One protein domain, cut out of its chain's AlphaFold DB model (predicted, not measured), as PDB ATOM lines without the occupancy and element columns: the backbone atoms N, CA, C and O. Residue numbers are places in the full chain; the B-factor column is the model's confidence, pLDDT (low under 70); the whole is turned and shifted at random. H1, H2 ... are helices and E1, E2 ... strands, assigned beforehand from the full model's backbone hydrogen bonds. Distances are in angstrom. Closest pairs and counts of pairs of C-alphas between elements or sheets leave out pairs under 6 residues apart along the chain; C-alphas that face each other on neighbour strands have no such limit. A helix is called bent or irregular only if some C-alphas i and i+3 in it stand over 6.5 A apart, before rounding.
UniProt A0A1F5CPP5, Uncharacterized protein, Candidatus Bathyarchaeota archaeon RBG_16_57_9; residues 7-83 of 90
ATOM      1  N   GLU A   7     314.795 164.980 265.848       92.69
ATOM      2  CA  GLU A   7     314.194 165.844 266.870       92.69
ATOM      3  C   GLU A   7     314.795 167.260 266.916       92.69
ATOM      4  O   GLU A   7     314.126 168.203 267.345       92.69
ATOM      5  N   LEU A   8     316.032 167.432 266.434       94.94
ATOM      6  CA  LEU A   8     316.754 168.701 266.455       94.94
ATOM      7  C   LEU A   8     316.603 169.513 265.167       94.94
ATOM      8  O   LEU A   8     316.935 170.700 265.151       94.94
ATOM      9  N   HIS A   9     316.025 168.932 264.111       94.56
ATOM     10  CA  HIS A   9     315.779 169.629 262.844       94.56
ATOM     11  C   HIS A   9     314.923 170.892 263.008       94.56
ATOM     12  O   HIS A   9     315.095 171.863 262.272       94.56
ATOM     13  N   LYS A  10     314.040 170.928 264.013       95.31
ATOM     14  CA  LYS A  10     313.212 172.105 264.315       95.31
ATOM     15  C   LYS A  10     314.018 173.336 264.747       95.31
ATOM     16  O   LYS A  10     313.518 174.446 264.594       95.31
ATOM     17  N   TYR A  11     315.248 173.162 265.236       96.62
ATOM     18  CA  TYR A  11     316.107 174.256 265.704       96.62
ATOM     19  C   TYR A  11     317.070 174.784 264.638       96.62
ATOM     20  O   TYR A  11     317.796 175.741 264.902       96.62
ATOM     21  N   VAL A  12     317.120 174.176 263.452       96.12
ATOM     22  CA  VAL A  12     318.109 174.511 262.420       96.12
ATOM     23  C   VAL A  12     317.444 174.913 261.111       96.12
ATOM     24  O   VAL A  12     316.335 174.502 260.774       96.12
ATOM     25  N   VAL A  13     318.154 175.741 260.360       95.94
ATOM     26  CA  VAL A  13     317.901 176.021 258.951       95.94
ATOM     27  C   VAL A  13     319.177 175.660 258.211       95.94
ATOM     28  O   VAL A  13     320.252 176.159 258.551       95.94
ATOM     29  N   LEU A  14     319.063 174.771 257.231       95.00
ATOM     30  CA  LEU A  14     320.199 174.294 256.450       95.00
ATOM     31  C   LEU A  14     320.492 175.228 255.274       95.00
ATOM     32  O   LEU A  14     319.616 175.959 254.809       95.00
ATOM     33  N   THR A  15     321.728 175.195 254.785       93.94
ATOM     34  CA  THR A  15     322.082 175.780 253.486       93.94
ATOM     35  C   THR A  15     321.310 175.081 252.356       93.94
ATOM     36  O   THR A  15     320.883 173.937 252.529       93.94
ATOM     37  N   PRO A  16     321.153 175.708 251.172       92.06
ATOM     38  CA  PRO A  16     320.502 175.067 250.020       92.06
ATOM     39  C   PRO A  16     321.122 173.716 249.632       92.06
ATOM     40  O   PRO A  16     320.422 172.817 249.179       92.06
ATOM     41  N   SER A  17     322.429 173.569 249.851       91.12
ATOM     42  CA  SER A  17     323.197 172.347 249.601       91.12
ATOM     43  C   SER A  17     323.007 171.261 250.678       91.12
ATOM     44  O   SER A  17     323.361 170.106 250.452       91.12
ATOM     45  N   GLY A  18     322.446 171.596 251.848       90.12
ATOM     46  CA  GLY A  18     322.167 170.644 252.933       90.12
ATOM     47  C   GLY A  18     323.409 170.073 253.633       90.12
ATOM     48  O   GLY A  18     323.335 169.038 254.304       90.12
ATOM     49  N   ASP A  19     324.562 170.711 253.454       91.69
ATOM     50  CA  ASP A  19     325.864 170.320 254.002       91.69
ATOM     51  C   ASP A  19     326.267 171.135 255.241       91.69
ATOM     52  O   ASP A  19     327.197 170.752 255.949       91.69
ATOM     53  N   GLN A  20     325.565 172.234 255.529       93.94
ATOM     54  CA  GLN A  20     325.847 173.116 256.660       93.94
ATOM     55  C   GLN A  20     324.567 173.700 257.263       93.94
ATOM     56  O   GLN A  20     323.540 173.850 256.598       93.94
ATOM     57  N   VAL A  21     324.650 174.104 258.529       95.50
ATOM     58  CA  VAL A  21     323.645 174.952 259.182       95.50
ATOM     59  C   VAL A  21     323.872 176.413 258.768       95.50
ATOM     60  O   VAL A  21     324.940 176.969 259.028       95.50
ATOM     61  N   ASP A  22     322.875 177.055 258.142       95.12
ATOM     62  CA  ASP A  22     322.889 178.501 257.843       95.12
ATOM     63  C   ASP A  22     322.578 179.334 259.092       95.12
ATOM     64  O   ASP A  22     323.216 180.360 259.329       95.12
ATOM     65  N   ARG A  23     321.584 178.910 259.884       96.69
ATOM     66  CA  ARG A  23     321.193 179.565 261.142       96.69
ATOM     67  C   ARG A  23     320.435 178.616 262.067       96.69
ATOM     68  O   ARG A  23     319.811 177.656 261.623       96.69
ATOM     69  N   PHE A  24     320.439 178.947 263.349       96.62
ATOM     70  CA  PHE A  24     319.611 178.322 264.375       96.62
ATOM     71  C   PHE A  24     318.328 179.137 264.543       96.62
ATOM     72  O   PHE A  24     318.400 180.364 264.583       96.62
ATOM     73  N   LYS A  25     317.163 178.492 264.629       97.56
ATOM     74  CA  LYS A  25     315.850 179.153 264.716       97.56
ATOM     75  C   LYS A  25     315.065 178.718 265.950       97.56
ATOM     76  O   LYS A  25     315.200 177.585 266.407       97.56
ATOM     77  N   CYS A  26     314.233 179.615 266.473       97.62
ATOM     78  CA  CYS A  26     313.284 179.280 267.528       97.62
ATOM     79  C   CYS A  26     312.177 178.365 266.978       97.62
ATOM     80  O   CYS A  26     311.622 178.666 265.923       97.62
ATOM     81  N   PRO A  27     311.849 177.243 267.647       96.75
ATOM     82  CA  PRO A  27     310.762 176.364 267.220       96.75
ATOM     83  C   PRO A  27     309.396 176.780 267.786       96.75
ATOM     84  O   PRO A  27     308.403 176.119 267.487       96.75
ATOM     85  N   VAL A  28     309.339 177.805 268.647       96.44
ATOM     86  CA  VAL A  28     308.082 178.278 269.237       96.44
ATOM     87  C   VAL A  28     307.222 178.892 268.124       96.44
ATOM     88  O   VAL A  28     307.731 179.735 267.377       96.44
ATOM     89  N   PRO A  29     305.948 178.481 267.975       94.00
ATOM     90  CA  PRO A  29     305.056 179.026 266.955       94.00
ATOM     91  C   PRO A  29     305.004 180.560 266.985       94.00
ATOM     92  O   PRO A  29     304.994 181.176 268.041       94.00
ATOM     93  N   GLY A  30     305.020 181.199 265.814       94.31
ATOM     94  CA  GLY A  30     304.966 182.664 265.718       94.31
ATOM     95  C   GLY A  30     306.227 183.411 266.176       94.31
ATOM     96  O   GLY A  30     306.209 184.638 266.219       94.31
ATOM     97  N   CYS A  31     307.324 182.719 266.506       96.31
ATOM     98  CA  CYS A  31     308.597 183.361 266.823       96.31
ATOM     99  C   CYS A  31     309.558 183.360 265.623       96.31
ATOM    100  O   CYS A  31     310.118 182.326 265.269       96.31
ATOM    101  N   ASP A  32     309.841 184.537 265.062       96.12
ATOM    102  CA  ASP A  32     310.777 184.699 263.933       96.12
ATOM    103  C   ASP A  32     312.261 184.763 264.345       96.12
ATOM    104  O   ASP A  32     313.146 185.045 263.528       96.12
ATOM    105  N   TYR A  33     312.572 184.528 265.624       97.06
ATOM    106  CA  TYR A  33     313.947 184.617 266.099       97.06
ATOM    107  C   TYR A  33     314.834 183.554 265.444       97.06
ATOM    108  O   TYR A  33     314.575 182.348 265.510       97.06
ATOM    109  N   SER A  34     315.949 184.006 264.871       97.25
ATOM    110  CA  SER A  34     317.027 183.143 264.403       97.25
ATOM    111  C   SER A  34     318.392 183.783 264.645       97.25
ATOM    112  O   SER A  34     318.513 184.999 264.789       97.25
ATOM    113  N   THR A  35     319.436 182.960 264.733       95.94
ATOM    114  CA  THR A  35     320.795 183.398 265.058       95.94
ATOM    115  C   THR A  35     321.849 182.564 264.343       95.94
ATOM    116  O   THR A  35     321.679 181.364 264.132       95.94
ATOM    117  N   ARG A  36     322.975 183.198 264.003       94.88
ATOM    118  CA  ARG A  36     324.185 182.525 263.501       94.88
ATOM    119  C   ARG A  36     325.229 182.266 264.590       94.88
ATOM    120  O   ARG A  36     326.199 181.566 264.340       94.88
ATOM    121  N   LEU A  37     325.022 182.796 265.801       93.38
ATOM    122  CA  LEU A  37     325.984 182.693 266.907       93.38
ATOM    123  C   LEU A  37     326.134 181.264 267.447       93.38
ATOM    124  O   LEU A  37     327.155 180.936 268.041       93.38
ATOM    125  N   GLY A  38     325.118 180.419 267.264       94.81
ATOM    126  CA  GLY A  38     325.143 179.025 267.697       94.81
ATOM    127  C   GLY A  38     323.914 178.604 268.508       94.81
ATOM    128  O   GLY A  38     323.091 179.442 268.894       94.81
ATOM    129  N   PRO A  39     323.807 177.303 268.830       96.50
ATOM    130  CA  PRO A  39     322.678 176.749 269.577       96.50
ATOM    131  C   PRO A  39     322.614 177.257 271.026       96.50
ATOM    132  O   PRO A  39     321.532 177.342 271.602       96.50
ATOM    133  N   GLY A  40     323.742 177.674 271.616       96.88
ATOM    134  CA  GLY A  40     323.764 178.294 272.947       96.88
ATOM    135  C   GLY A  40     323.033 179.641 272.998       96.88
ATOM    136  O   GLY A  40     322.290 179.902 273.944       96.88
ATOM    137  N   ALA A  41     323.174 180.468 271.955       96.38
ATOM    138  CA  ALA A  41     322.448 181.733 271.843       96.38
ATOM    139  C   ALA A  41     320.940 181.498 271.666       96.38
ATOM    140  O   ALA A  41     320.129 182.173 272.299       96.38
ATOM    141  N   LEU A  42     320.569 180.488 270.871       97.38
ATOM    142  CA  LEU A  42     319.178 180.065 270.726       97.38
ATOM    143  C   LEU A  42     318.584 179.584 272.059       97.38
ATOM    144  O   LEU A  42     317.494 180.007 272.439       97.38
ATOM    145  N   ARG A  43     319.319 178.755 272.808       96.88
ATOM    146  CA  ARG A  43     318.894 178.295 274.135       96.88
ATOM    147  C   ARG A  43     318.640 179.460 275.086       96.88
ATOM    148  O   ARG A  43     317.612 179.494 275.756       96.88
ATOM    149  N   MET A  44     319.559 180.425 275.128       96.06
ATOM    150  CA  MET A  44     319.420 181.613 275.970       96.06
ATOM    151  C   MET A  44     318.192 182.443 275.585       96.06
ATOM    152  O   MET A  44     317.462 182.896 276.463       96.06
ATOM    153  N   HIS A  45     317.928 182.604 274.285       96.31
ATOM    154  CA  HIS A  45     316.716 183.258 273.797       96.31
ATOM    155  C   HIS A  45     315.445 182.588 274.344       96.31
ATOM    156  O   HIS A  45     314.594 183.282 274.899       96.31
ATOM    157  N   MET A  46     315.349 181.255 274.254       96.12
ATOM    158  CA  MET A  46     314.180 180.509 274.735       96.12
ATOM    159  C   MET A  46     313.978 180.666 276.250       96.12
ATOM    160  O   MET A  46     312.854 180.873 276.695       96.12
ATOM    161  N   ILE A  47     315.062 180.623 277.035       94.88
ATOM    162  CA  ILE A  47     315.013 180.786 278.498       94.88
ATOM    163  C   ILE A  47     314.560 182.200 278.881       94.88
ATOM    164  O   ILE A  47     313.668 182.351 279.708       94.88
ATOM    165  N   LEU A  48     315.145 183.236 278.274       95.12
ATOM    166  CA  LEU A  48     314.810 184.626 278.599       95.12
ATOM    167  C   LEU A  48     313.370 184.987 278.227       95.12
ATOM    168  O   LEU A  48     312.737 185.759 278.938       95.12
ATOM    169  N   LYS A  49     312.861 184.449 277.115       95.81
ATOM    170  CA  LYS A  49     311.467 184.643 276.702       95.81
ATOM    171  C   LYS A  49     310.477 183.885 277.588       95.81
ATOM    172  O   LYS A  49     309.349 184.328 277.735       95.81
ATOM    173  N   ALA A  50     310.888 182.774 278.193       95.56
ATOM    174  CA  ALA A  50     310.043 182.002 279.098       95.56
ATOM    175  C   ALA A  50     309.984 182.568 280.529       95.56
ATOM    176  O   ALA A  50     309.111 182.163 281.293       95.56
ATOM    177  N   ASP A  51     310.901 183.463 280.919       94.19
ATOM    178  CA  ASP A  51     311.002 183.951 282.297       94.19
ATOM    179  C   ASP A  51     310.043 185.130 282.570       94.19
ATOM    180  O   ASP A  51     310.293 186.245 282.097       94.19
ATOM    181  N   PRO A  52     308.981 184.948 283.382       93.19
ATOM    182  CA  PRO A  52     308.053 186.027 283.727       93.19
ATOM    183  C   PRO A  52     308.709 187.132 284.569       93.19
ATOM    184  O   PRO A  52     308.161 188.227 284.683       93.19
ATOM    185  N   LYS A  53     309.896 186.887 285.146       92.38
ATOM    186  CA  LYS A  53     310.666 187.911 285.870       92.38
ATOM    187  C   LYS A  53     311.317 188.931 284.934       92.38
ATOM    188  O   LYS A  53     311.799 189.960 285.408       92.38
ATOM    189  N   VAL A  54     311.321 188.677 283.622       90.56
ATOM    190  CA  VAL A  54     311.848 189.582 282.591       90.56
ATOM    191  C   VAL A  54     310.692 190.080 281.708       90.56
ATOM    192  O   VAL A  54     310.604 189.720 280.533       90.56
ATOM    193  N   PRO A  55     309.793 190.940 282.227       84.69
ATOM    194  CA  PRO A  55     308.541 191.298 281.548       84.69
ATOM    195  C   PRO A  55     308.747 191.995 280.197       84.69
ATOM    196  O   PRO A  55     307.898 191.908 279.320       84.69
ATOM    197  N   SER A  56     309.889 192.653 279.986       90.81
ATOM    198  CA  SER A  56     310.223 193.292 278.704       90.81
ATOM    199  C   SER A  56     310.498 192.301 277.568       90.81
ATOM    200  O   SER A  56     310.514 192.697 276.404       90.81
ATOM    201  N   ARG A  57     310.768 191.030 277.890       88.19
ATOM    202  CA  ARG A  57     311.115 189.979 276.920       88.19
ATOM    203  C   ARG A  57     310.248 188.727 277.038       88.19
ATOM    204  O   ARG A  57     310.333 187.898 276.132       88.19
ATOM    205  N   HIS A  58     309.464 188.610 278.110       94.38
ATOM    206  CA  HIS A  58     308.568 187.491 278.376       94.38
ATOM    207  C   HIS A  58     307.547 187.302 277.253       94.38
ATOM    208  O   HIS A  58     307.064 188.258 276.646       94.38
ATOM    209  N   ASP A  59     307.255 186.041 276.969       95.12
ATOM    210  CA  ASP A  59     306.265 185.600 276.009       95.12
ATOM    211  C   ASP A  59     305.573 184.336 276.538       95.12
ATOM    212  O   ASP A  59     306.222 183.357 276.914       95.12
ATOM    213  N   ALA A  60     304.239 184.350 276.545       94.50
ATOM    214  CA  ALA A  60     303.443 183.263 277.108       94.50
ATOM    215  C   ALA A  60     303.633 181.932 276.358       94.50
ATOM    216  O   ALA A  60     303.614 180.873 276.985       94.50
ATOM    217  N   GLN A  61     303.866 181.965 275.039       95.31
ATOM    218  CA  GLN A  61     304.097 180.741 274.269       95.31
ATOM    219  C   GLN A  61     305.462 180.132 274.597       95.31
ATOM    220  O   GLN A  61     305.580 178.915 274.706       95.31
ATOM    221  N   HIS A  62     306.489 180.958 274.823       96.31
ATOM    222  CA  HIS A  62     307.794 180.478 275.281       96.31
ATOM    223  C   HIS A  62     307.727 179.892 276.691       96.31
ATOM    224  O   HIS A  62     308.367 178.874 276.950       96.31
ATOM    225  N   GLU A  63     306.945 180.493 277.589       95.50
ATOM    226  CA  GLU A  63     306.714 179.945 278.927       95.50
ATOM    227  C   GLU A  63     306.029 178.570 278.864       95.50
ATOM    228  O   GLU A  63     306.469 177.630 279.528       95.50
ATOM    229  N   GLU A  64     304.990 178.419 278.041       94.56
ATOM    230  CA  GLU A  64     304.312 177.135 277.847       94.56
ATOM    231  C   GLU A  64     305.251 176.083 277.238       94.56
ATOM    232  O   GLU A  64     305.353 174.964 277.749       94.56
ATOM    233  N   TYR A  65     306.018 176.462 276.214       94.00
ATOM    234  CA  TYR A  65     307.017 175.595 275.587       94.00
ATOM    235  C   TYR A  65     308.093 175.139 276.588       94.00
ATOM    236  O   TYR A  65     308.528 173.985 276.570       94.00
ATOM    237  N   PHE A  66     308.501 176.031 277.498       93.31
ATOM    238  CA  PHE A  66     309.431 175.724 278.584       93.31
ATOM    239  C   PHE A  66     308.826 174.741 279.590       93.31
ATOM    240  O   PHE A  66     309.481 173.762 279.951       93.31
ATOM    241  N   LYS A  67     307.570 174.946 280.008       93.00
ATOM    242  CA  LYS A  67     306.861 174.054 280.947       93.00
ATOM    243  C   LYS A  67     306.675 172.639 280.401       93.00
ATOM    244  O   LYS A  67     306.706 171.690 281.177       93.00
ATOM    245  N   GLN A  68     306.532 172.488 279.086       92.94
ATOM    246  CA  GLN A  68     306.454 171.181 278.421       92.94
ATOM    247  C   GLN A  68     307.815 170.466 278.314       92.94
ATOM    248  O   GLN A  68     307.878 169.350 277.804       92.94
ATOM    249  N   GLY A  69     308.916 171.087 278.758       88.69
ATOM    250  CA  GLY A  69     310.256 170.505 278.654       88.69
ATOM    251  C   GLY A  69     310.797 170.462 277.222       88.69
ATOM    252  O   GLY A  69     311.705 169.691 276.935       88.69
ATOM    253  N   LEU A  70     310.258 171.282 276.312       87.56
ATOM    254  CA  LEU A  70     310.622 171.274 274.889       87.56
ATOM    255  C   LEU A  70     311.798 172.207 274.550       87.56
ATOM    256  O   LEU A  70     312.187 172.342 273.386       87.56
ATOM    257  N   VAL A  71     312.361 172.887 275.546       90.62
ATOM    258  CA  VAL A  71     313.530 173.756 275.380       90.62
ATOM    259  C   VAL A  71     314.768 172.915 275.126       90.62
ATOM    260  O   VAL A  71     314.969 171.894 275.773       90.62
ATOM    261  N   ILE A  72     315.622 173.391 274.219       93.00
ATOM    262  CA  ILE A  72     316.874 172.710 273.907       93.00
ATOM    263  C   ILE A  72     317.746 172.557 275.165       93.00
ATOM    264  O   ILE A  72     318.073 173.537 275.853       93.00
ATOM    265  N   ASP A  73     318.116 171.323 275.491       93.81
ATOM    266  CA  ASP A  73     318.927 171.032 276.669       93.81
ATOM    267  C   ASP A  73     320.439 171.178 276.393       93.81
ATOM    268  O   ASP A  73     320.883 171.584 275.316       93.81
ATOM    269  N   LYS A  74     321.263 170.925 277.415       94.12
ATOM    270  CA  LYS A  74     322.723 171.099 277.323       94.12
ATOM    271  C   LYS A  74     323.380 170.103 276.364       94.12
ATOM    272  O   LYS A  74     324.374 170.464 275.742       94.12
ATOM    273  N   GLU A  75     322.887 168.875 276.288       95.44
ATOM    274  CA  GLU A  75     323.399 167.833 275.401       95.44
ATOM    275  C   GLU A  75     323.023 168.138 273.954       95.44
ATOM    276  O   GLU A  75     323.897 168.190 273.092       95.44
ATOM    277  N   GLN A  76     321.766 168.506 273.709       95.81
ATOM    278  CA  GLN A  76     321.314 168.936 272.385       95.81
ATOM    279  C   GLN A  76     322.078 170.169 271.875       95.81
ATOM    280  O   GLN A  76     322.426 170.243 270.696       95.81
ATOM    281  N   VAL A  77     322.410 171.123 272.757       96.62
ATOM    282  CA  VAL A  77     323.285 172.258 272.407       96.62
ATOM    283  C   VAL A  77     324.679 171.799 271.984       96.62
ATOM    284  O   VAL A  77     325.231 172.378 271.049       96.62
ATOM    285  N   LYS A  78     325.260 170.792 272.650       96.44
ATOM    286  CA  LYS A  78     326.572 170.244 272.272       96.44
ATOM    287  C   LYS A  78     326.504 169.571 270.907       96.44
ATOM    288  O   LYS A  78     327.278 169.957 270.039       96.44
ATOM    289  N   ILE A  79     325.523 168.688 270.703       95.38
ATOM    290  CA  ILE A  79     325.299 167.993 269.427       95.38
ATOM    291  C   ILE A  79     325.203 169.010 268.287       95.38
ATOM    292  O   ILE A  79     325.953 168.935 267.322       95.38
ATOM    293  N   LEU A  80     324.338 170.022 268.420       95.06
ATOM    294  CA  LEU A  80     324.192 171.074 267.409       95.06
ATOM    295  C   LEU A  80     325.438 171.957 267.246       95.06
ATOM    296  O   LEU A  80     325.609 172.586 266.203       95.06
ATOM    297  N   GLY A  81     326.282 172.055 268.273       94.00
ATOM    298  CA  GLY A  81     327.513 172.842 268.253       94.00
ATOM    299  C   GLY A  81     328.627 172.208 267.418       94.00
ATOM    300  O   GLY A  81     329.449 172.945 266.865       94.00
ATOM    301  N   GLU A  82     328.621 170.878 267.306       94.19
ATOM    302  CA  GLU A  82     329.574 170.076 266.526       94.19
ATOM    303  C   GLU A  82     329.214 170.004 265.035       94.19
ATOM    304  O   GLU A  82     330.055 169.672 264.199       94.19
ATOM    305  N   VAL A  83     327.976 170.357 264.678       92.62
ATOM    306  CA  VAL A  83     327.509 170.351 263.289       92.62
ATOM    307  C   VAL A  83     328.220 171.446 262.470       92.62
ATOM    308  O   VAL A  83     328.349 172.583 262.947       92.62
TER     309      VAL A  83
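Overview. This is residues 7 to 83 of the 90 residues of an uncharacterized protein of Candidatus Bathyarchaeota archaeon RBG_16_57_9 (UniProt A0A1F5CPP5). A small two-stranded hairpin, E1 and E2, lies by the first end of H2, the longest helix, which runs nearest to the middle of an elongated body. H4 packs on that same first end of H2, H3 packs steeply across its other end, and the short H1 leads straight into E1. The printed part has 77 residues with four named helices and two named strands, in the order H1, E1, E2, H2, H3, H4; the sheet E1 - E2 is antiparallel and the class is mostly helix. The whole is compact, with a radius of gyration of the C-alphas of 12.5 A, and spans 40 by 23 by 19 A.

Along the chain. Find the sheet first: E1 is residues 12 to 14, 6.3 A from first to last C-alpha, and E2 is residues 21 to 25, 10.4 A. Just before E1 stands H1, residues 7 to 11, 8.7 A long, with C-alpha 7 at (314.194, 165.844, 266.870). H1 is irregular, but only just: C-alphas 7 and 10 are 6.8 A apart. Look next for C-alpha 39 at (322.678, 176.749, 269.577), where H2, residues 39 to 50, begins its 16.7 A. H3 is residues 60 to 67, 10.5 A, and H4 is residues 74 to 82, 12.8 A, with C-alpha 82 at (329.574, 170.076, 266.526).

Arrangement. Begin at the hairpin of E1 and E2, antiparallel at 151 degrees, where N 13 and O 23 are 2.8 A apart and N 22 and O 13 are 2.8 A apart, both within hydrogen-bond range. Residues 24 to 25 of E2 also pair, antiparallel, with residues 34 to 35. From E2 go to H2: their closest C-alphas, Phe 24 and Pro 39, are 6.2 A apart. H2 touches H4 with residues 39 to 43 alone, closest at the C-alphas of Pro 39 and Val 77, 5.3 A; they run opposite ways at 36 degrees, only just a steep tilt. H2 touches H3 with residues 46 to 50 alone, closest at the C-alphas of Ala 50 and Glu 63, 3.9 A; they run opposite ways at a steep tilt of 68 degrees, only just short of about perpendicular. H1 and H4 are close but not clearly touching, with the C-alphas of Leu 8 and Gln 76 closest at 7.5 A. H3 and H4 are apart. Every O i to N i+4 pair is within hydrogen-bond range in H2, H3 and H4; in H1 it is 0 of 1, beside 1 of 2 O i to N i+3 pairs.

Size, cuts and confidence. The two C-alphas farthest apart, those of Ser 17 and Lys 53, are 41.4 A from each other. The printed part has no cut; the link from E2 to H2, residues 26 to 38, is long. The mean pLDDT of the printed part is 94.4, and no printed residue is under 70.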